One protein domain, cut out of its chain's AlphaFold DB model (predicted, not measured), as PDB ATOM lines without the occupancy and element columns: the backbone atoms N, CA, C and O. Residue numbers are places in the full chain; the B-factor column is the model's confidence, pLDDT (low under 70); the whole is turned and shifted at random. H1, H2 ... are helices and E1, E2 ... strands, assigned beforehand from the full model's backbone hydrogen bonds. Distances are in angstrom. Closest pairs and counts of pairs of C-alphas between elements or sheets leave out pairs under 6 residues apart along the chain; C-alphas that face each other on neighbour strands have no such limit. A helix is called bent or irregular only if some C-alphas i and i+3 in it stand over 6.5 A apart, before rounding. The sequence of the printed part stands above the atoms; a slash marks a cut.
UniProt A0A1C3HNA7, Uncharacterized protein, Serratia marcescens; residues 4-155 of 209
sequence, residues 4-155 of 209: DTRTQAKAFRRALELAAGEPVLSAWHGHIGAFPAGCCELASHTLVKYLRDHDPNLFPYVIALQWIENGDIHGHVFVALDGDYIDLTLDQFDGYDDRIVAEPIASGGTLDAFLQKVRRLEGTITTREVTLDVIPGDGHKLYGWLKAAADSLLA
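AT A GLANCE: This is residues 4 to 155 of the 209 residues of an uncharacterized protein of Serratia marcescens (UniProt A0A1C3HNA7). A strongly twisted antiparallel sheet of five strands curls round one helix, H4, on one face, while H3 packs along its other face, with H1 beside H3 on that same face; H5 crosses H1 and is not on the sheet, and H2 is near one end of H1. The printed part has 152 residues with five named helices and five named strands, in the order H1 H2 H3 E1 E2 E3 E4 H4 E5 H5, and the sheet runs E4 E3 E2 E1 E5. The class is mixed, helices and strands. The whole is compact, with a radius of gyration of the C-alphas of 14.9 A, and rounded, spanning 42 by 33 by 27 A.

IN THESE COORDINATES: In the sheet, E1 is residues 61 to 69, 25.5 A long, and E2 residues 72 to 81, 29.8 A. E3 is residues 84 to 87, E4 residues 101 to 104 and E5 residues 124 to 128. H3 is residues 40 to 54, 21.0 A, and H4 residues 110 to 120, 15.4 A. H1, residues 4 to 19, is 22.4 A long and begins at C-alpha 4 (76.151, 22.894, 93.602). H2, residues 23 to 32, is irregular: C-alphas 24 and 27 are 7.8 A apart. H5, residues 139 to 155, is 24.1 A long and ends at C-alpha 155 (74.055, 11.227, 89.732).

HOW THE PARTS SIT: E1 E2 E3 E4 form a meander, each strand the antiparallel neighbour of the one before. N 65 and O 76 of E1 and E2 are 2.8 A apart, within hydrogen-bond range, as are N 79 and O 86 of E2 and E3 at 2.9 A, N 87 and O 101 of E3 and E4 at 2.8 A, and N 64 and O 126 of E1 and E5 at 2.8 A. There are three layers, helices on both faces of the sheet: H1 and H3 on one, H4 on the other. H3 lies over E2 at a height over the sheet of 9.0 A and runs along the strands, at 6 degrees to E2 on the local plane; the closest C-alphas of the two are those of Cys 40 and Val 77, 5.2 A. The closest C-alphas of H4 and E1 are those of Val 118 and Trp 67, 6.2 A. H1 is the hub, touching three helices. It touches H5, closest at the C-alphas of Phe 12 and Ala 150, 4.9 A, at a steep tilt of 60 degrees, opposite ways. It touches H3, closest at the C-alphas of Phe 12 and Leu 47, 6.8 A, at a steep tilt of 48 degrees, opposite ways. With residues 16 to 19 alone it only just touches H2, with 3 pairs of C-alphas within 8 A, the closest Ala 19 and Ile 32 at 6.8 A, about perpendicular at 76 degrees. H2 and H5 are not on the sheet, and H4 and H5 are apart. Every O i to N i+4 pair is within hydrogen-bond range in H1, H3, H4 and H5; in H2 2 of 6 are, beside 4 of 7 O i to N i+3 pairs.

THE WHOLE: The two C-alphas farthest apart are those of Gly 71 and Ala 155, 46.4 A. The printed part has no cut. The link from E3 to E4 is long, residues 88 to 100 with no named element. The mean pLDDT of the printed part is 94.3, and no printed residue is under 70.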
ATOM      1  N   ASP A   4      77.129  23.965  93.379       91.31
ATOM      2  CA  ASP A   4      76.151  22.894  93.602       91.31
ATOM      3  C   ASP A   4      74.744  23.343  93.195       91.31
ATOM      4  O   ASP A   4      74.083  22.660  92.414       91.31
ATOM      5  N   THR A   5      74.329  24.546  93.608       93.88
ATOM      6  CA  THR A   5      73.052  25.159  93.206       93.88
ATOM      7  C   THR A   5      72.967  25.329  91.690       93.88
ATOM      8  O   THR A   5      71.940  25.022  91.085       93.88
ATOM      9  N   ARG A   6      74.062  25.755  91.044       94.50
ATOM     10  CA  ARG A   6      74.126  25.863  89.579       94.50
ATOM     11  C   ARG A   6      73.910  24.510  88.905       94.50
ATOM     12  O   ARG A   6      73.213  24.424  87.896       94.50
ATOM     13  N   THR A   7      74.538  23.466  89.435       95.31
ATOM     14  CA  THR A   7      74.454  22.106  88.890       95.31
ATOM     15  C   THR A   7      73.053  21.525  89.102       95.31
ATOM     16  O   THR A   7      72.465  20.988  88.166       95.31
ATOM     17  N   GLN A   8      72.465  21.728  90.283       96.75
ATOM     18  CA  GLN A   8      71.078  21.373  90.594       96.75
ATOM     19  C   GLN A   8      70.087  22.066  89.655       96.75
ATOM     20  O   GLN A   8      69.246  21.394  89.067       96.75
ATOM     21  N   ALA A   9      70.218  23.378  89.437       97.25
ATOM     22  CA  ALA A   9      69.361  24.125  88.514       97.25
ATOM     23  C   ALA A   9      69.468  23.604  87.068       97.25
ATOM     24  O   ALA A   9      68.454  23.470  86.384       97.25
ATOM     25  N   LYS A  10      70.676  23.235  86.614       97.69
ATOM     26  CA  LYS A  10      70.903  22.608  85.298       97.69
ATOM     27  C   LYS A  10      70.204  21.261  85.160       97.69
ATOM     28  O   LYS A  10      69.492  21.038  84.180       97.69
ATOM     29  N   ALA A  11      70.379  20.379  86.138       98.25
ATOM     30  CA  ALA A  11      69.714  19.082  86.141       98.25
ATOM     31  C   ALA A  11      68.189  19.232  86.204       98.25
ATOM     32  O   ALA A  11      67.467  18.528  85.499       98.25
ATOM     33  N   PHE A  12      67.701  20.197  86.983       98.50
ATOM     34  CA  PHE A  12      66.277  20.468  87.118       98.50
ATOM     35  C   PHE A  12      65.655  21.033  85.832       98.50
ATOM     36  O   PHE A  12      64.626  20.533  85.383       98.50
ATOM     37  N   ARG A  13      66.319  21.988  85.162       98.38
ATOM     38  CA  ARG A  13      65.935  22.456  83.815       98.38
ATOM     39  C   ARG A  13      65.815  21.286  82.846       98.38
ATOM     40  O   ARG A  13      64.842  21.187  82.106       98.38
ATOM     41  N   ARG A  14      66.783  20.368  82.869       98.31
ATOM     42  CA  ARG A  14      66.757  19.193  81.997       98.31
ATOM     43  C   ARG A  14      65.622  18.224  82.349       98.31
ATOM     44  O   ARG A  14      65.047  17.633  81.442       98.31
ATOM     45  N   ALA A  15      65.266  18.082  83.624       98.44
ATOM     46  CA  ALA A  15      64.098  17.306  84.038       98.44
ATOM     47  C   ALA A  15      62.784  17.905  83.506       98.44
ATOM     48  O   ALA A  15      61.941  17.156  83.018       98.44
ATOM     49  N   LEU A  16      62.635  19.235  83.521       98.12
ATOM     50  CA  LEU A  16      61.475  19.923  82.934       98.12
ATOM     51  C   LEU A  16      61.356  19.658  81.422       98.12
ATOM     52  O   LEU A  16      60.272  19.364  80.927       98.12
ATOM     53  N   GLU A  17      62.476  19.671  80.697       97.62
ATOM     54  CA  GLU A  17      62.502  19.356  79.259       97.62
ATOM     55  C   GLU A  17      62.100  17.911  78.955       97.62
ATOM     56  O   GLU A  17      61.425  17.652  77.964       97.62
ATOM     57  N   LEU A  18      62.518  16.960  79.795       97.38
ATOM     58  CA  LEU A  18      62.108  15.562  79.652       97.38
ATOM     59  C   LEU A  18      60.616  15.397  79.955       97.38
ATOM     60  O   LEU A  18      59.920  14.687  79.233       97.38
ATOM     61  N   ALA A  19      60.119  16.088  80.984       96.12
ATOM     62  CA  ALA A  19      58.720  16.030  81.388       96.12
ATOM     63  C   ALA A  19      57.757  16.496  80.285       96.12
ATOM     64  O   ALA A  19      56.653  15.963  80.184       96.12
ATOM     65  N   ALA A  20      58.173  17.440  79.434       93.81
ATOM     66  CA  ALA A  20      57.357  17.948  78.329       93.81
ATOM     67  C   ALA A  20      56.899  16.848  77.350       93.81
ATOM     68  O   ALA A  20      55.803  16.927  76.792       93.81
ATOM     69  N   GLY A  21      57.717  15.806  77.166       91.06
ATOM     70  CA  GLY A  21      57.435  14.677  76.275       91.06
ATOM     71  C   GLY A  21      57.007  13.391  76.981       91.06
ATOM     72  O   GLY A  21      56.866  12.368  76.315       91.06
ATOM     73  N   GLU A  22      56.837  13.404  78.303       93.44
ATOM     74  CA  GLU A  22      56.673  12.188  79.099       93.44
ATOM     75  C   GLU A  22      55.201  11.718  79.156       93.44
ATOM     76  O   GLU A  22      54.358  12.401  79.748       93.44
ATOM     77  N   PRO A  23      54.859  10.524  78.622       90.25
ATOM     78  CA  PRO A  23      53.478  10.039  78.603       90.25
ATOM     79  C   PRO A  23      52.848   9.863  79.990       90.25
ATOM     80  O   PRO A  23      51.647  10.108  80.152       90.25
ATOM     81  N   VAL A  24      53.633   9.473  81.009       89.81
ATOM     82  CA  VAL A  24      53.097   9.317  82.376       89.81
ATOM     83  C   VAL A  24      52.643  10.651  82.980       89.81
ATOM     84  O   VAL A  24      51.837  10.668  83.908       89.81
ATOM     85  N   LEU A  25      53.093  11.775  82.414       91.25
ATOM     86  CA  LEU A  25      52.716  13.126  82.820       91.25
ATOM     87  C   LEU A  25      51.610  13.732  81.945       91.25
ATOM     88  O   LEU A  25      51.383  14.939  81.994       91.25
ATOM     89  N   SER A  26      50.874  12.913  81.185       88.12
ATOM     90  CA  SER A  26      49.782  13.377  80.310       88.12
ATOM     91  C   SER A  26      48.738  14.255  81.018       88.12
ATOM     92  O   SER A  26      48.217  15.188  80.409       88.12
ATOM     93  N   ALA A  27      48.493  14.039  82.316       88.56
ATOM     94  CA  ALA A  27      47.610  14.879  83.133       88.56
ATOM     95  C   ALA A  27      48.081  16.345  83.268       88.56
ATOM     96  O   ALA A  27      47.262  17.224  83.521       88.56
ATOM     97  N   TRP A  28      49.374  16.619  83.066       92.06
ATOM     98  CA  TRP A  28      49.978  17.957  83.104       92.06
ATOM     99  C   TRP A  28      50.424  18.449  81.727       92.06
ATOM    100  O   TRP A  28      51.102  19.471  81.640       92.06
ATOM    101  N   HIS A  29      50.044  17.770  80.639       87.75
ATOM    102  CA  HIS A  29      50.498  18.124  79.291       87.75
ATOM    103  C   HIS A  29      50.187  19.588  78.928       87.75
ATOM    104  O   HIS A  29      51.031  20.267  78.355       87.75
ATOM    105  N   GLY A  30      49.034  20.116  79.358       88.12
ATOM    106  CA  GLY A  30      48.671  21.528  79.168       88.12
ATOM    107  C   GLY A  30      49.503  22.542  79.971       88.12
ATOM    108  O   GLY A  30      49.373  23.737  79.736       88.12
ATOM    109  N   HIS A  31      50.344  22.088  80.902       89.38
ATOM    110  CA  HIS A  31      51.152  22.936  81.788       89.38
ATOM    111  C   HIS A  31      52.659  22.777  81.591       89.38
ATOM    112  O   HIS A  31      53.401  23.681  81.956       89.38
ATOM    113  N   ILE A  32      53.119  21.641  81.056       93.75
ATOM    114  CA  ILE A  32      54.549  21.370  80.838       93.75
ATOM    115  C   ILE A  32      54.882  20.930  79.408       93.75
ATOM    116  O   ILE A  32      56.042  20.958  79.017       93.75
ATOM    117  N   GLY A  33      53.889  20.564  78.592       92.94
ATOM    118  CA  GLY A  33      54.111  20.062  77.231       92.94
ATOM    119  C   GLY A  33      54.708  21.092  76.267       92.94
ATOM    120  O   GLY A  33      55.340  20.711  75.289       92.94
ATOM    121  N   ALA A  34      54.541  22.386  76.556       94.94
ATOM    122  CA  ALA A  34      55.078  23.494  75.762       94.94
ATOM    123  C   ALA A  34      56.371  24.096  76.344       94.94
ATOM    124  O   ALA A  34      56.781  25.178  75.927       94.94
ATOM    125  N   PHE A  35      57.004  23.429  77.315       96.62
ATOM    126  CA  PHE A  35      58.177  23.953  78.013       96.62
ATOM    127  C   PHE A  35      59.277  24.441  77.039       96.62
ATOM    128  O   PHE A  35      59.658  23.683  76.143       96.62
ATOM    129  N   PRO A  36      59.820  25.670  77.210       96.94
ATOM    130  CA  PRO A  36      59.652  26.575  78.361       96.94
ATOM    131  C   PRO A  36      58.414  27.491  78.324       96.94
ATOM    132  O   PRO A  36      58.088  28.103  79.343       96.94
ATOM    133  N   ALA A  37      57.708  27.584  77.196       95.75
ATOM    134  CA  ALA A  37      56.620  28.540  77.000       95.75
ATOM    135  C   ALA A  37      55.449  28.308  77.965       95.75
ATOM    136  O   ALA A  37      54.919  27.201  78.080       95.75
ATOM    137  N   GLY A  38      55.054  29.365  78.684       93.62
ATOM    138  CA  GLY A  38      53.943  29.327  79.642       93.62
ATOM    139  C   GLY A  38      54.223  28.507  80.907       93.62
ATOM    140  O   GLY A  38      53.324  28.314  81.722       93.62
ATOM    141  N   CYS A  39      55.458  28.034  81.096       95.69
ATOM    142  CA  CYS A  39      55.816  27.131  82.192       95.69
ATOM    143  C   CYS A  39      56.505  27.838  83.371       95.69
ATOM    144  O   CYS A  39      56.852  27.173  84.345       95.69
ATOM    145  N   CYS A  40      56.729  29.155  83.301       96.25
ATOM    146  CA  CYS A  40      57.549  29.906  84.263       96.25
ATOM    147  C   CYS A  40      57.091  29.773  85.726       96.25
ATOM    148  O   CYS A  40      57.924  29.590  86.617       96.25
ATOM    149  N   GLU A  41      55.780  29.797  85.985       94.62
ATOM    150  CA  GLU A  41      55.227  29.660  87.339       94.62
ATOM    151  C   GLU A  41      55.489  28.258  87.909       94.62
ATOM    152  O   GLU A  41      56.076  28.114  88.984       94.62
ATOM    153  N   LEU A  42      55.161  27.215  87.143       95.31
ATOM    154  CA  LEU A  42      55.411  25.819  87.510       95.31
ATOM    155  C   LEU A  42      56.909  25.549  87.701       95.31
ATOM    156  O   LEU A  42      57.315  24.979  88.718       95.31
ATOM    157  N   ALA A  43      57.738  25.972  86.745       97.00
ATOM    158  CA  ALA A  43      59.181  25.765  86.768       97.00
ATOM    159  C   ALA A  43      59.823  26.435  87.988       97.00
ATOM    160  O   ALA A  43      60.613  25.803  88.687       97.00
ATOM    161  N   SER A  44      59.438  27.676  88.295       97.12
ATOM    162  CA  SER A  44      59.982  28.417  89.436       97.12
ATOM    163  C   SER A  44      59.560  27.804  90.766       97.12
ATOM    164  O   SER A  44      60.411  27.522  91.605       97.12
ATOM    165  N   HIS A  45      58.271  27.514  90.958       96.31
ATOM    166  CA  HIS A  45      57.787  26.929  92.212       96.31
ATOM    167  C   HIS A  45      58.397  25.546  92.487       96.31
ATOM    168  O   HIS A  45      58.814  25.251  93.613       96.31
ATOM    169  N   THR A  46      58.507  24.704  91.456       96.88
ATOM    170  CA  THR A  46      59.110  23.372  91.596       96.88
ATOM    171  C   THR A  46      60.629  23.423  91.764       96.88
ATOM    172  O   THR A  46      61.146  22.681  92.600       96.88
ATOM    173  N   LEU A  47      61.342  24.329  91.075       97.50
ATOM    174  CA  LEU A  47      62.778  24.553  91.292       97.50
ATOM    175  C   LEU A  47      63.036  24.980  92.732       97.50
ATOM    176  O   LEU A  47      63.922  24.449  93.396       97.50
ATOM    177  N   VAL A  48      62.252  25.932  93.231       95.44
ATOM    178  CA  VAL A  48      62.432  26.424  94.586       95.44
ATOM    179  C   VAL A  48      62.276  25.293  95.608       95.44
ATOM    180  O   VAL A  48      63.113  25.142  96.504       95.44
ATOM    181  N   LYS A  49      61.235  24.467  95.460       95.62
ATOM    182  CA  LYS A  49      61.069  23.296  96.320       95.62
ATOM    183  C   LYS A  49      62.246  22.325  96.186       95.62
ATOM    184  O   LYS A  49      62.731  21.835  97.202       95.62
ATOM    185  N   TYR A  50      62.719  22.083  94.966       96.75
ATOM    186  CA  TYR A  50      63.853  21.200  94.701       96.75
ATOM    187  C   TYR A  50      65.120  21.642  95.433       96.75
ATOM    188  O   TYR A  50      65.757  20.832  96.104       96.75
ATOM    189  N   LEU A  51      65.447  22.932  95.368       95.19
ATOM    190  CA  LEU A  51      66.619  23.486  96.041       95.19
ATOM    191  C   LEU A  51      66.498  23.369  97.569       95.19
ATOM    192  O   LEU A  51      67.454  22.952  98.220       95.19
ATOM    193  N   ARG A  52      65.316  23.640  98.142       93.81
ATOM    194  CA  ARG A  52      65.070  23.480  99.590       93.81
ATOM    195  C   ARG A  52      65.115  22.027 100.061       93.81
ATOM    196  O   ARG A  52      65.548  21.772 101.179       93.81
ATOM    197  N   ASP A  53      64.669  21.082  99.234       94.69
ATOM    198  CA  ASP A  53      64.739  19.653  99.558       94.69
ATOM    199  C   ASP A  53      66.197  19.139  99.565       94.69
ATOM    200  O   ASP A  53      66.481  18.141 100.226       94.69
ATOM    201  N   HIS A  54      67.115  19.803  98.850       92.75
ATOM    202  CA  HIS A  54      68.554  19.499  98.861       92.75
ATOM    203  C   HIS A  54      69.312  20.204  99.991       92.75
ATOM    204  O   HIS A  54      70.206  19.609 100.590       92.75
ATOM    205  N   ASP A  55      68.967  21.455 100.291       92.56
ATOM    206  CA  ASP A  55      69.562  22.223 101.385       92.56
ATOM    207  C   ASP A  55      68.467  23.016 102.122       92.56
ATOM    208  O   ASP A  55      68.012  24.057 101.635       92.56
ATOM    209  N   PRO A  56      68.027  22.547 103.308       90.50
ATOM    210  CA  PRO A  56      66.931  23.169 104.046       90.50
ATOM    211  C   PRO A  56      67.289  24.547 104.618       90.50
ATOM    212  O   PRO A  56      66.393  25.245 105.091       90.50
ATOM    213  N   ASN A  57      68.567  24.945 104.579       90.88
ATOM    214  CA  ASN A  57      69.010  26.274 105.000       90.88
ATOM    215  C   ASN A  57      68.901  27.314 103.880       90.88
ATOM    216  O   ASN A  57      69.222  28.479 104.106       90.88
ATOM    217  N   LEU A  58      68.476  26.912 102.678       89.06
ATOM    218  CA  LEU A  58      68.218  27.846 101.595       89.06
ATOM    219  C   LEU A  58      66.888  28.569 101.792       89.06
ATOM    220  O   LEU A  58      65.865  27.956 102.112       89.06
ATOM    221  N   PHE A  59      66.892  29.868 101.485       87.31
ATOM    222  CA  PHE A  59      65.705  30.730 101.516       87.31
ATOM    223  C   PHE A  59      65.390  31.318 100.131       87.31
ATOM    224  O   PHE A  59      65.473  32.529  99.929       87.31
ATOM    225  N   PRO A  60      65.066  30.471  99.143       89.56
ATOM    226  CA  PRO A  60      64.633  30.922  97.830       89.56
ATOM    227  C   PRO A  60      63.227  31.532  97.863       89.56
ATOM    228  O   PRO A  60      62.331  31.031  98.550       89.56
ATOM    229  N   TYR A  61      63.014  32.543  97.027       91.00
ATOM    230  CA  TYR A  61      61.720  33.178  96.798       91.00
ATOM    231  C   TYR A  61      61.365  33.181  95.321       91.00
ATOM    232  O   TYR A  61      62.238  33.233  94.453       91.00
ATOM    233  N   VAL A  62      60.066  33.187  95.045       95.44
ATOM    234  CA  VAL A  62      59.546  33.372  93.694       95.44
ATOM    235  C   VAL A  62      59.304  34.862  93.459       95.44
ATOM    236  O   VAL A  62      58.599  35.501  94.237       95.44
ATOM    237  N   ILE A  63      59.869  35.416  92.389       96.62
ATOM    238  CA  ILE A  63      59.587  36.770  91.910       96.62
ATOM    239  C   ILE A  63      58.595  36.656  90.762       96.62
ATOM    240  O   ILE A  63      58.901  36.052  89.738       96.62
ATOM    241  N   ALA A  64      57.421  37.253  90.934       96.62
ATOM    242  CA  ALA A  64      56.382  37.313  89.921       96.62
ATOM    243  C   ALA A  64      56.245  38.735  89.375       96.62
ATOM    244  O   ALA A  64      56.126  39.709  90.129       96.62
ATOM    245  N   LEU A  65      56.242  38.821  88.052       97.69
ATOM    246  CA  LEU A  65      56.161  40.035  87.262       97.69
ATOM    247  C   LEU A  65      54.850  40.052  86.488       97.69
ATOM    248  O   LEU A  65      54.431  39.023  85.961       97.69
ATOM    249  N   GLN A  66      54.249  41.232  86.367       97.50
ATOM    250  CA  GLN A  66      53.157  41.485  85.435       97.50
ATOM    251  C   GLN A  66      53.311  42.886  84.849       97.50
ATOM    252  O   GLN A  66      53.513  43.841  85.595       97.50
ATOM    253  N   TRP A  67      53.200  43.033  83.534       97.44
ATOM    254  CA  TRP A  67      53.275  44.338  82.871       97.44
ATOM    255  C   TRP A  67      52.362  44.393  81.652       97.44
ATOM    256  O   TRP A  67      51.865  43.365  81.193       97.44
ATOM    257  N   ILE A  68      52.132  45.605  81.149       96.56
ATOM    258  CA  ILE A  68      51.421  45.834  79.893       96.56
ATOM    259  C   ILE A  68      52.427  46.354  78.871       96.56
ATOM    260  O   ILE A  68      53.161  47.303  79.141       96.56
ATOM    261  N   GLU A  69      52.465  45.741  77.694       93.88
ATOM    262  CA  GLU A  69      53.294  46.181  76.573       93.88
ATOM    263  C   GLU A  69      52.447  46.117  75.302       93.88
ATOM    264  O   GLU A  69      51.805  45.114  75.023       93.88
ATOM    265  N   ASN A  70      52.369  47.224  74.561       93.19
ATOM    266  CA  ASN A  70      51.565  47.330  73.333       93.19
ATOM    267  C   ASN A  70      50.071  46.956  73.478       93.19
ATOM    268  O   ASN A  70      49.419  46.633  72.491       93.19
ATOM    269  N   GLY A  71      49.513  47.064  74.688       93.06
ATOM    270  CA  GLY A  71      48.116  46.726  74.985       93.06
ATOM    271  C   GLY A  71      47.898  45.292  75.475       93.06
ATOM    272  O   GLY A  71      46.806  44.996  75.956       93.06
ATOM    273  N   ASP A  72      48.928  44.447  75.438       95.25
ATOM    274  CA  ASP A  72      48.874  43.065  75.906       95.25
ATOM    275  C   ASP A  72      49.363  42.945  77.352       95.25
ATOM    276  O   ASP A  72      50.297  43.630  77.775       95.25
ATOM    277  N   ILE A  73      48.717  42.068  78.128       94.94
ATOM    278  CA  ILE A  73      49.134  41.739  79.495       94.94
ATOM    279  C   ILE A  73      50.141  40.597  79.425       94.94
ATOM    280  O   ILE A  73      49.829  39.503  78.954       94.94
ATOM    281  N   HIS A  74      51.323  40.834  79.975       95.19
ATOM    282  CA  HIS A  74      52.382  39.846  80.098       95.19
ATOM    283  C   HIS A  74      52.623  39.503  81.563       95.19
ATOM    284  O   HIS A  74      52.428  40.332  82.456       95.19
ATOM    285  N   GLY A  75      53.095  38.284  81.800       95.75
ATOM    286  CA  GLY A  75      53.531  37.829  83.108       95.75
ATOM    287  C   GLY A  75      54.778  36.971  82.987       95.75
ATOM    288  O   GLY A  75      54.990  36.311  81.970       95.75
ATOM    289  N   HIS A  76      55.612  36.998  84.021       97.56
ATOM    290  CA  HIS A  76      56.777  36.125  84.101       97.56
ATOM    291  C   HIS A  76      57.153  35.832  85.543       97.56
ATOM    292  O   HIS A  76      56.900  36.644  86.434       97.56
ATOM    293  N   VAL A  77      57.763  34.676  85.773       96.38
ATOM    294  CA  VAL A  77      58.120  34.209  87.108       96.38
ATOM    295  C   VAL A  77      59.520  33.609  87.088       96.38
ATOM    296  O   VAL A  77      59.823  32.788  86.227       96.38
ATOM    297  N   PHE A  78      60.353  33.998  88.048       97.75
ATOM    298  CA  PHE A  78      61.699  33.452  88.236       97.75
ATOM    299  C   PHE A  78      62.074  33.430  89.725       97.75
ATOM    300  O   PHE A  78      61.277  33.805  90.588       97.75
ATOM    301  N   VAL A  79      63.272  32.952  90.056       97.25
ATOM    302  CA  VAL A  79      63.696  32.677  91.436       97.25
ATOM    303  C   VAL A  79      64.755  33.672  91.898       97.25
ATOM    304  O   VAL A  79      65.673  34.002  91.153       97.25
ATOM    305  N   ALA A  80      64.664  34.108  93.152       95.31
ATOM    306  CA  ALA A  80      65.769  34.730  93.876       95.31
ATOM    307  C   ALA A  80      66.263  33.788  94.975       95.31
ATOM    308  O   ALA A  80      65.455  33.259  95.737       95.31
ATOM    309  N   LEU A  81      67.576  33.585  95.067       93.94
ATOM    310  CA  LEU A  81      68.212  32.708  96.048       93.94
ATOM    311  C   LEU A  81      69.604  33.241  96.401       93.94
ATOM    312  O   LEU A  81      70.418  33.443  95.510       93.94
ATOM    313  N   ASP A  82      69.880  33.437  97.693       89.25
ATOM    314  CA  ASP A  82      71.208  33.777  98.237       89.25
ATOM    315  C   ASP A  82      71.943  34.929  97.521       89.25
ATOM    316  O   ASP A  82      73.164  34.920  97.374       89.25
ATOM    317  N   GLY A  83      71.202  35.952  97.088       92.00
ATOM    318  CA  GLY A  83      71.777  37.108  96.394       92.00
ATOM    319  C   GLY A  83      71.950  36.930  94.885       92.00
ATOM    320  O   GLY A  83      72.523  37.810  94.246       92.00
ATOM    321  N   ASP A  84      71.425  35.854  94.301       95.50
ATOM    322  CA  ASP A  84      71.354  35.634  92.859       95.50
ATOM    323  C   ASP A  84      69.902  35.546  92.368       95.50
ATOM    324  O   ASP A  84      69.000  35.099  93.083       95.50
ATOM    325  N   TYR A  85      69.688  35.935  91.115       97.31
ATOM    326  CA  TYR A  85      68.516  35.568  90.332       97.31
ATOM    327  C   TYR A  85      68.786  34.282  89.548       97.31
ATOM    328  O   TYR A  85      69.908  34.061  89.095       97.31
ATOM    329  N   ILE A  86      67.764  33.441  89.385       97.81
ATOM    330  CA  ILE A  86      67.799  32.204  88.601       97.81
ATOM    331  C   ILE A  86      66.509  32.106  87.790       97.81
ATOM    332  O   ILE A  86      65.416  32.145  88.354       97.81
ATOM    333  N   ASP A  87      66.633  31.905  86.486       98.19
ATOM    334  CA  ASP A  87      65.504  31.707  85.587       98.19
ATOM    335  C   ASP A  87      65.747  30.522  84.654       98.19
ATOM    336  O   ASP A  87      66.779  30.424  83.985       98.19
ATOM    337  N   LEU A  88      64.777  29.607  84.638       98.50
ATOM    338  CA  LEU A  88      64.776  28.403  83.812       98.50
ATOM    339  C   LEU A  88      63.820  28.515  82.622       98.50
ATOM    340  O   LEU A  88      63.476  27.485  82.059       98.50
ATOM    341  N   THR A  89      63.298  29.697  82.315       98.31
ATOM    342  CA  THR A  89      62.239  29.889  81.313       98.31
ATOM    343  C   THR A  89      62.318  31.237  80.598       98.31
ATOM    344  O   THR A  89      61.423  31.549  79.819       98.31
ATOM    345  N   LEU A  90      63.350  32.055  80.841       97.44
ATOM    346  CA  LEU A  90      63.482  33.357  80.175       97.44
ATOM    347  C   LEU A  90      63.584  33.215  78.650       97.44
ATOM    348  O   LEU A  90      63.066  34.054  77.920       97.44
ATOM    349  N   ASP A  91      64.164  32.106  78.191       97.12
ATOM    350  CA  ASP A  91      64.258  31.699  76.786       97.12
ATOM    351  C   ASP A  91      62.908  31.355  76.132       97.12
ATOM    352  O   ASP A  91      62.864  30.939  74.977       97.12
ATOM    353  N   GLN A  92      61.786  31.531  76.839       95.62
ATOM    354  CA  GLN A  92      60.463  31.548  76.211       95.62
ATOM    355  C   GLN A  92      60.166  32.857  75.460       95.62
ATOM    356  O   GLN A  92      59.204  32.899  74.692       95.62
ATOM    357  N   PHE A  93      60.918  33.932  75.726       94.31
ATOM    358  CA  PHE A  93      60.740  35.233  75.083       94.31
ATOM    359  C   PHE A  93      61.772  35.448  73.973       94.31
ATOM    360  O   PHE A  93      62.941  35.089  74.114       94.31
ATOM    361  N   ASP A  94      61.355  36.123  72.901       91.31
ATOM    362  CA  ASP A  94      62.251  36.500  71.808       91.31
ATOM    363  C   ASP A  94      63.417  37.367  72.313       91.31
ATOM    364  O   ASP A  94      63.230  38.319  73.076       91.31
ATOM    365  N   GLY A  95      64.630  37.058  71.848       91.12
ATOM    366  CA  GLY A  95      65.850  37.790  72.205       91.12
ATOM    367  C   GLY A  95      66.572  37.284  73.459       91.12
ATOM    368  O   GLY A  95      67.568  37.889  73.854       91.12
ATOM    369  N   TYR A  96      66.109  36.184  74.058       94.62
ATOM    370  CA  TYR A  96      66.780  35.506  75.167       94.62
ATOM    371  C   TYR A  96      67.175  34.082  74.756       94.62
ATOM    372  O   TYR A  96      66.335  33.193  74.697       94.62
ATOM    373  N   ASP A  97      68.464  33.851  74.491       92.88
ATOM    374  CA  ASP A  97      68.955  32.551  73.993       92.88
ATOM    375  C   ASP A  97      69.494  31.632  75.108       92.88
ATOM    376  O   ASP A  97      69.711  30.430  74.915       92.88
ATOM    377  N   ASP A  98      69.734  32.190  76.296       95.81
ATOM    378  CA  ASP A  98      70.298  31.452  77.419       95.81
ATOM    379  C   ASP A  98      69.252  30.537  78.061       95.81
ATOM    380  O   ASP A  98      68.311  30.979  78.719       95.81
ATOM    381  N   ARG A  99      69.488  29.224  77.975       95.38
ATOM    382  CA  ARG A  99      68.626  28.197  78.594       95.38
ATOM    383  C   ARG A  99      68.510  28.322  80.113       95.38
ATOM    384  O   ARG A  99      67.571  27.803  80.713       95.38
ATOM    385  N   ILE A 100      69.511  28.904  80.766       96.94
ATOM    386  CA  ILE A 100      69.477  29.200  82.196       96.94
ATOM    387  C   ILE A 100      70.174  30.529  82.393       96.94
ATOM    388  O   ILE A 100      71.384  30.626  82.178       96.94
ATOM    389  N   VAL A 101      69.430  31.510  82.883       97.19
ATOM    390  CA  VAL A 101      70.009  32.771  83.328       97.19
ATOM    391  C   VAL A 101      70.203  32.681  84.827       97.19
ATOM    392  O   VAL A 101      69.268  32.381  85.564       97.19
ATOM    393  N   ALA A 102      71.436  32.889  85.286       96.38
ATOM    394  CA  ALA A 102      71.717  32.968  86.708       96.38
ATOM    395  C   ALA A 102      72.848  33.952  86.996       96.38
ATOM    396  O   ALA A 102      73.995  33.725  86.590       96.38
ATOM    397  N   GLU A 103      72.515  35.015  87.718       96.00
ATOM    398  CA  GLU A 103      73.357  36.196  87.907       96.00
ATOM    399  C   GLU A 103      73.160  36.812  89.297       96.00
ATOM    400  O   GLU A 103      72.082  36.664  89.872       96.00
ATOM    401  N   PRO A 104      74.154  37.542  89.836       96.56
ATOM    402  CA  PRO A 104      73.971  38.278  91.080       96.56
ATOM    403  C   PRO A 104      72.865  39.330  90.951       96.56
ATOM    404  O   PRO A 104      72.721  39.985  89.911       96.56
ATOM    405  N   ILE A 105      72.118  39.539  92.031       94.12
ATOM    406  CA  ILE A 105      71.114  40.600  92.124       94.12
ATOM    407  C   ILE A 105      71.786  41.959  91.905       94.12
ATOM    408  O   ILE A 105      72.864  42.220  92.440       94.12
ATOM    409  N   ALA A 106      71.127  42.830  91.134       91.50
ATOM    410  CA  ALA A 106      71.620  44.163  90.780       91.50
ATOM    411  C   ALA A 106      72.982  44.163  90.055       91.50
ATOM    412  O   ALA A 106      73.724  45.144  90.110       91.50
ATOM    413  N   SER A 107      73.317  43.074  89.354       94.38
ATOM    414  CA  SER A 107      74.539  42.981  88.543       94.38
ATOM    415  C   SER A 107      74.489  43.790  87.242       94.38
ATOM    416  O   SER A 107      75.520  43.948  86.591       94.38
ATOM    417  N   GLY A 108      73.313  44.288  86.841       94.56
ATOM    418  CA  GLY A 108      73.093  44.864  85.512       94.56
ATOM    419  C   GLY A 108      73.057  43.822  84.388       94.56
ATOM    420  O   GLY A 108      73.163  44.193  83.221       94.56
ATOM    421  N   GLY A 109      72.945  42.536  84.735       95.94
ATOM    422  CA  GLY A 109      72.808  41.437  83.789       95.94
ATOM    423  C   GLY A 109      71.422  41.352  83.142       95.94
ATOM    424  O   GLY A 109      70.631  42.297  83.150       95.94
ATOM    425  N   THR A 110      71.138  40.202  82.541       96.50
ATOM    426  CA  THR A 110      69.956  39.957  81.714       96.50
ATOM    427  C   THR A 110      68.656  40.075  82.513       96.50
ATOM    428  O   THR A 110      67.722  40.748  82.065       96.50
ATOM    429  N   LEU A 111      68.581  39.465  83.701       96.25
ATOM    430  CA  LEU A 111      67.379  39.517  84.546       96.25
ATOM    431  C   LEU A 111      67.225  40.881  85.215       96.25
ATOM    432  O   LEU A 111      66.104  41.382  85.322       96.25
ATOM    433  N   ASP A 112      68.322  41.522  85.613       95.31
ATOM    434  CA  ASP A 112      68.262  42.883  86.146       95.31
ATOM    435  C   ASP A 112      67.774  43.884  85.085       95.31
ATOM    436  O   ASP A 112      66.867  44.679  85.342       95.31
ATOM    437  N   ALA A 113      68.283  43.798  83.853       95.56
ATOM    438  CA  ALA A 113      67.804  44.609  82.735       95.56
ATOM    439  C   ALA A 113      66.322  44.342  82.419       95.56
ATOM    440  O   ALA A 113      65.565  45.283  82.146       95.56
ATOM    441  N   PHE A 114      65.886  43.081  82.504       95.81
ATOM    442  CA  PHE A 114      64.484  42.698  82.340       95.81
ATOM    443  C   PHE A 114      63.590  43.299  83.436       95.81
ATOM    444  O   PHE A 114      62.581  43.937  83.134       95.81
ATOM    445  N   LEU A 115      64.001  43.215  84.704       96.12
ATOM    446  CA  LEU A 115      63.316  43.865  85.823       96.12
ATOM    447  C   LEU A 115      63.229  45.381  85.640       96.12
ATOM    448  O   LEU A 115      62.183  45.982  85.886       96.12
ATOM    449  N   GLN A 116      64.310  46.018  85.189       96.06
ATOM    450  CA  GLN A 116      64.307  47.448  84.896       96.06
ATOM    451  C   GLN A 116      63.342  47.795  83.754       96.06
ATOM    452  O   GLN A 116      62.664  48.820  83.839       96.06
ATOM    453  N   LYS A 117      63.233  46.955  82.712       95.06
ATOM    454  CA  LYS A 117      62.216  47.113  81.656       95.06
ATOM    455  C   LYS A 117      60.812  47.081  82.255       95.06
ATOM    456  O   LYS A 117      60.057  48.024  82.037       95.06
ATOM    457  N   VAL A 118      60.494  46.060  83.051       96.56
ATOM    458  CA  VAL A 118      59.182  45.923  83.705       96.56
ATOM    459  C   VAL A 118      58.867  47.137  84.581       96.56
ATOM    460  O   VAL A 118      57.772  47.682  84.488       96.56
ATOM    461  N   ARG A 119      59.839  47.642  85.355       96.44
ATOM    462  CA  ARG A 119      59.669  48.868  86.161       96.44
ATOM    463  C   ARG A 119      59.383  50.107  85.313       96.44
ATOM    464  O   ARG A 119      58.533  50.904  85.687       96.44
ATOM    465  N   ARG A 120      60.080  50.286  84.183       97.19
ATOM    466  CA  ARG A 120      59.845  51.419  83.264       97.19
ATOM    467  C   ARG A 120      58.465  51.377  82.614       97.19
ATOM    468  O   ARG A 120      57.945  52.426  82.264       97.19
ATOM    469  N   LEU A 121      57.899  50.183  82.459       96.81
ATOM    470  CA  LEU A 121      56.536  49.965  81.975       96.81
ATOM    471  C   LEU A 121      55.490  50.023  83.100       96.81
ATOM    472  O   LEU A 121      54.359  49.597  82.895       96.81
ATOM    473  N   GLU A 122      55.870  50.498  84.292       96.75
ATOM    474  CA  GLU A 122      55.001  50.565  85.476       96.75
ATOM    475  C   GLU A 122      54.397  49.197  85.856       96.75
ATOM    476  O   GLU A 122      53.326  49.097  86.456       96.75
ATOM    477  N   GLY A 123      55.107  48.119  85.513       97.19
ATOM    478  CA  GLY A 123      54.719  46.756  85.831       97.19
ATOM    479  C   GLY A 123      54.787  46.457  87.326       97.19
ATOM    480  O   GLY A 123      55.558  47.040  88.092       97.19
ATOM    481  N   THR A 124      53.981  45.489  87.744       97.44
ATOM    482  CA  THR A 124      53.939  44.989  89.114       97.44
ATOM    483  C   THR A 124      55.022  43.940  89.330       97.44
ATOM    484  O   THR A 124      55.209  43.041  88.511       97.44
ATOM    485  N   ILE A 125      55.711  44.039  90.466       96.81
ATOM    486  CA  ILE A 125      56.737  43.093  90.907       96.81
ATOM    487  C   ILE A 125      56.362  42.642  92.311       96.81
ATOM    488  O   ILE A 125      56.222  43.469  93.213       96.81
ATOM    489  N   THR A 126      56.195  41.338  92.498       95.81
ATOM    490  CA  THR A 126      55.838  40.749  93.792       95.81
ATOM    491  C   THR A 126      56.759  39.597  94.131       95.81
ATOM    492  O   THR A 126      57.213  38.871  93.249       95.81
ATOM    493  N   THR A 127      57.001  39.415  95.422       93.94
ATOM    494  CA  THR A 127      57.697  38.245  95.954       93.94
ATOM    495  C   THR A 127      56.662  37.316  96.573       93.94
ATOM    496  O   THR A 127      55.788  37.776  97.310       93.94
ATOM    497  N   ARG A 128      56.738  36.022  96.270       89.44
ATOM    498  CA  ARG A 128      55.791  35.003  96.732       89.44
ATOM    499  C   ARG A 128      56.510  33.906  97.505       89.44
ATOM    500  O   ARG A 128      57.650  33.546  97.196       89.44
ATOM    501  N   GLU A 129      55.810  33.366  98.497       81.25
ATOM    502  CA  GLU A 129      56.215  32.130  99.154       81.25
ATOM    503  C   GLU A 129      55.999  30.919  98.243       81.25
ATOM    504  O   GLU A 129      55.215  30.919  97.292       81.25
ATOM    505  N   VAL A 130      56.729  29.860  98.565       79.81
ATOM    506  CA  VAL A 130      56.775  28.621  97.799       79.81
ATOM    507  C   VAL A 130      55.560  27.778  98.134       79.81
ATOM    508  O   VAL A 130      55.402  27.332  99.267       79.81
ATOM    509  N   THR A 131      54.751  27.479  97.130       82.06
ATOM    510  CA  THR A 131      53.664  26.504  97.244       82.06
ATOM    511  C   THR A 131      53.588  25.656  95.978       82.06
ATOM    512  O   THR A 131      53.830  26.164  94.887       82.06
ATOM    513  N   LEU A 132      53.289  24.362  96.105       88.31
ATOM    514  CA  LEU A 132      52.963  23.521  94.948       88.31
ATOM    515  C   LEU A 132      51.472  23.585  94.590       88.31
ATOM    516  O   LEU A 132      51.094  23.086  93.536       88.31
ATOM    517  N   ASP A 133      50.646  24.224  95.422       85.94
ATOM    518  CA  ASP A 133      49.192  24.310  95.237       85.94
ATOM    519  C   ASP A 133      48.807  25.184  94.036       85.94
ATOM    520  O   ASP A 133      47.687  25.107  93.537       85.94
ATOM    521  N   VAL A 134      49.742  26.004  93.543       81.19
ATOM    522  CA  VAL A 134      49.580  26.774  92.297       81.19
ATOM    523  C   VAL A 134      49.672  25.896  91.047       81.19
ATOM    524  O   VAL A 134      49.320  26.342  89.960       81.19
ATOM    525  N   ILE A 135      50.149  24.654  91.177       85.62
ATOM    526  CA  ILE A 135      50.292  23.718  90.062       85.62
ATOM    527  C   ILE A 135      49.004  22.897  89.952       85.62
ATOM    528  O   ILE A 135      48.657  22.189  90.900       85.62
ATOM    529  N   PRO A 136      48.307  22.925  88.803       82.75
ATOM    530  CA  PRO A 136      47.064  22.184  88.641       82.75
ATOM    531  C   PRO A 136      47.220  20.668  88.815       82.75
ATOM    532  O   PRO A 136      48.266  20.075  88.533       82.75
ATOM    533  N   GLY A 137      46.135  20.025  89.246       85.81
ATOM    534  CA  GLY A 137      46.117  18.594  89.535       85.81
ATOM    535  C   GLY A 137      46.902  18.255  90.802       85.81
ATOM    536  O   GLY A 137      46.868  18.981  91.788       85.81
ATOM    537  N   ASP A 138      47.592  17.117  90.791       88.00
ATOM    538  CA  ASP A 138      48.428  16.694  91.916       88.00
ATOM    539  C   ASP A 138      49.860  17.221  91.731       88.00
ATOM    540  O   ASP A 138      50.757  16.505  91.274       88.00
ATOM    541  N   GLY A 139      50.075  18.503  92.047       88.94
ATOM    542  CA  GLY A 139      51.380  19.163  91.911       88.94
ATOM    543  C   GLY A 139      52.517  18.436  92.640       88.94
ATOM    544  O   GLY A 139      53.664  18.459  92.190       88.94
ATOM    545  N   HIS A 140      52.206  17.703  93.716       92.06
ATOM    546  CA  HIS A 140      53.169  16.868  94.433       92.06
ATOM    547  C   HIS A 140      53.629  15.657  93.617       92.06
ATOM    548  O   HIS A 140      54.818  15.333  93.649       92.06
ATOM    549  N   LYS A 141      52.733  14.999  92.868       93.38
ATOM    550  CA  LYS A 141      53.117  13.911  91.950       93.38
ATOM    551  C   LYS A 141      54.023  14.405  90.833       93.38
ATOM    552  O   LYS A 141      55.056  13.783  90.588       93.38
ATOM    553  N   LEU A 142      53.671  15.526  90.198       94.94
ATOM    554  CA  LEU A 142      54.518  16.123  89.164       94.94
ATOM    555  C   LEU A 142      55.897  16.470  89.731       94.94
ATOM    556  O   LEU A 142      56.920  16.078  89.174       94.94
ATOM    557  N   TYR A 143      55.923  17.149  90.877       96.62
ATOM    558  CA  TYR A 143      57.166  17.484  91.559       96.62
ATOM    559  C   TYR A 143      57.997  16.241  91.903       96.62
ATOM    560  O   TYR A 143      59.206  16.234  91.682       96.62
ATOM    561  N   GLY A 144      57.366  15.176  92.407       97.19
ATOM    562  CA  GLY A 144      58.043  13.919  92.720       97.19
ATOM    563  C   GLY A 144      58.749  13.320  91.503       97.19
ATOM    564  O   GLY A 144      59.898  12.890  91.614       97.19
ATOM    565  N   TRP A 145      58.101  13.358  90.335       97.69
ATOM    566  CA  TRP A 145      58.714  12.926  89.078       97.69
ATOM    567  C   TRP A 145      59.887  13.830  88.678       97.69
ATOM    568  O   TRP A 145      60.983  13.331  88.427       97.69
ATOM    569  N   LEU A 146      59.690  15.156  88.687       98.31
ATOM    570  CA  LEU A 146      60.726  16.134  88.324       98.31
ATOM    571  C   LEU A 146      61.965  15.996  89.210       98.31
ATOM    572  O   LEU A 146      63.088  15.954  88.709       98.31
ATOM    573  N   LYS A 147      61.760  15.856  90.524       98.44
ATOM    574  CA  LYS A 147      62.827  15.627  91.496       98.44
ATOM    575  C   LYS A 147      63.599  14.347  91.179       98.44
ATOM    576  O   LYS A 147      64.823  14.383  91.108       98.44
ATOM    577  N   ALA A 148      62.902  13.229  90.972       98.31
ATOM    578  CA  ALA A 148      63.543  11.945  90.687       98.31
ATOM    579  C   ALA A 148      64.354  11.976  89.380       98.31
ATOM    580  O   ALA A 148      65.470  11.446  89.323       98.31
ATOM    581  N   ALA A 149      63.823  12.628  88.343       98.38
ATOM    582  CA  ALA A 149      64.522  12.829  87.080       98.38
ATOM    583  C   ALA A 149      65.774  13.706  87.256       98.38
ATOM    584  O   ALA A 149      66.858  13.321  86.815       98.38
ATOM    585  N   ALA A 150      65.659  14.838  87.957       98.50
ATOM    586  CA  ALA A 150      66.780  15.738  88.227       98.50
ATOM    587  C   ALA A 150      67.884  15.060  89.058       98.50
ATOM    588  O   ALA A 150      69.056  15.112  88.687       98.50
ATOM    589  N   ASP A 151      67.521  14.340  90.123       98.31
ATOM    590  CA  ASP A 151      68.474  13.601  90.962       98.31
ATOM    591  C   ASP A 151      69.211  12.511  90.162       98.31
ATOM    592  O   ASP A 151      70.421  12.319  90.313       98.31
ATOM    593  N   SER A 152      68.506  11.833  89.250       97.75
ATOM    594  CA  SER A 152      69.107  10.835  88.355       97.75
ATOM    595  C   SER A 152      70.119  11.457  87.388       97.75
ATOM    596  O   SER A 152      71.182  10.877  87.144       97.75
ATOM    597  N   LEU A 153      69.817  12.649  86.863       97.25
ATOM    598  CA  LEU A 153      70.717  13.414  85.996       97.25
ATOM    599  C   LEU A 153      71.969  13.876  86.758       97.25
ATOM    600  O   LEU A 153      73.082  13.670  86.273       97.25
ATOM    601  N   LEU A 154      71.813  14.397  87.981       94.88
ATOM    602  CA  LEU A 154      72.935  14.780  88.851       94.88
ATOM    603  C   LEU A 154      73.867  13.602  89.161       94.88
ATOM    604  O   LEU A 154      75.097  13.723  89.101       94.88
ATOM    605  N   ALA A 155      73.289  12.439  89.468       94.00
ATOM    606  CA  ALA A 155      74.055  11.227  89.732       94.00
ATOM    607  C   ALA A 155      74.817  10.749  88.482       94.00
ATOM    608  O   ALA A 155      75.966  10.309  88.577       94.00
TER     609      ALA A 155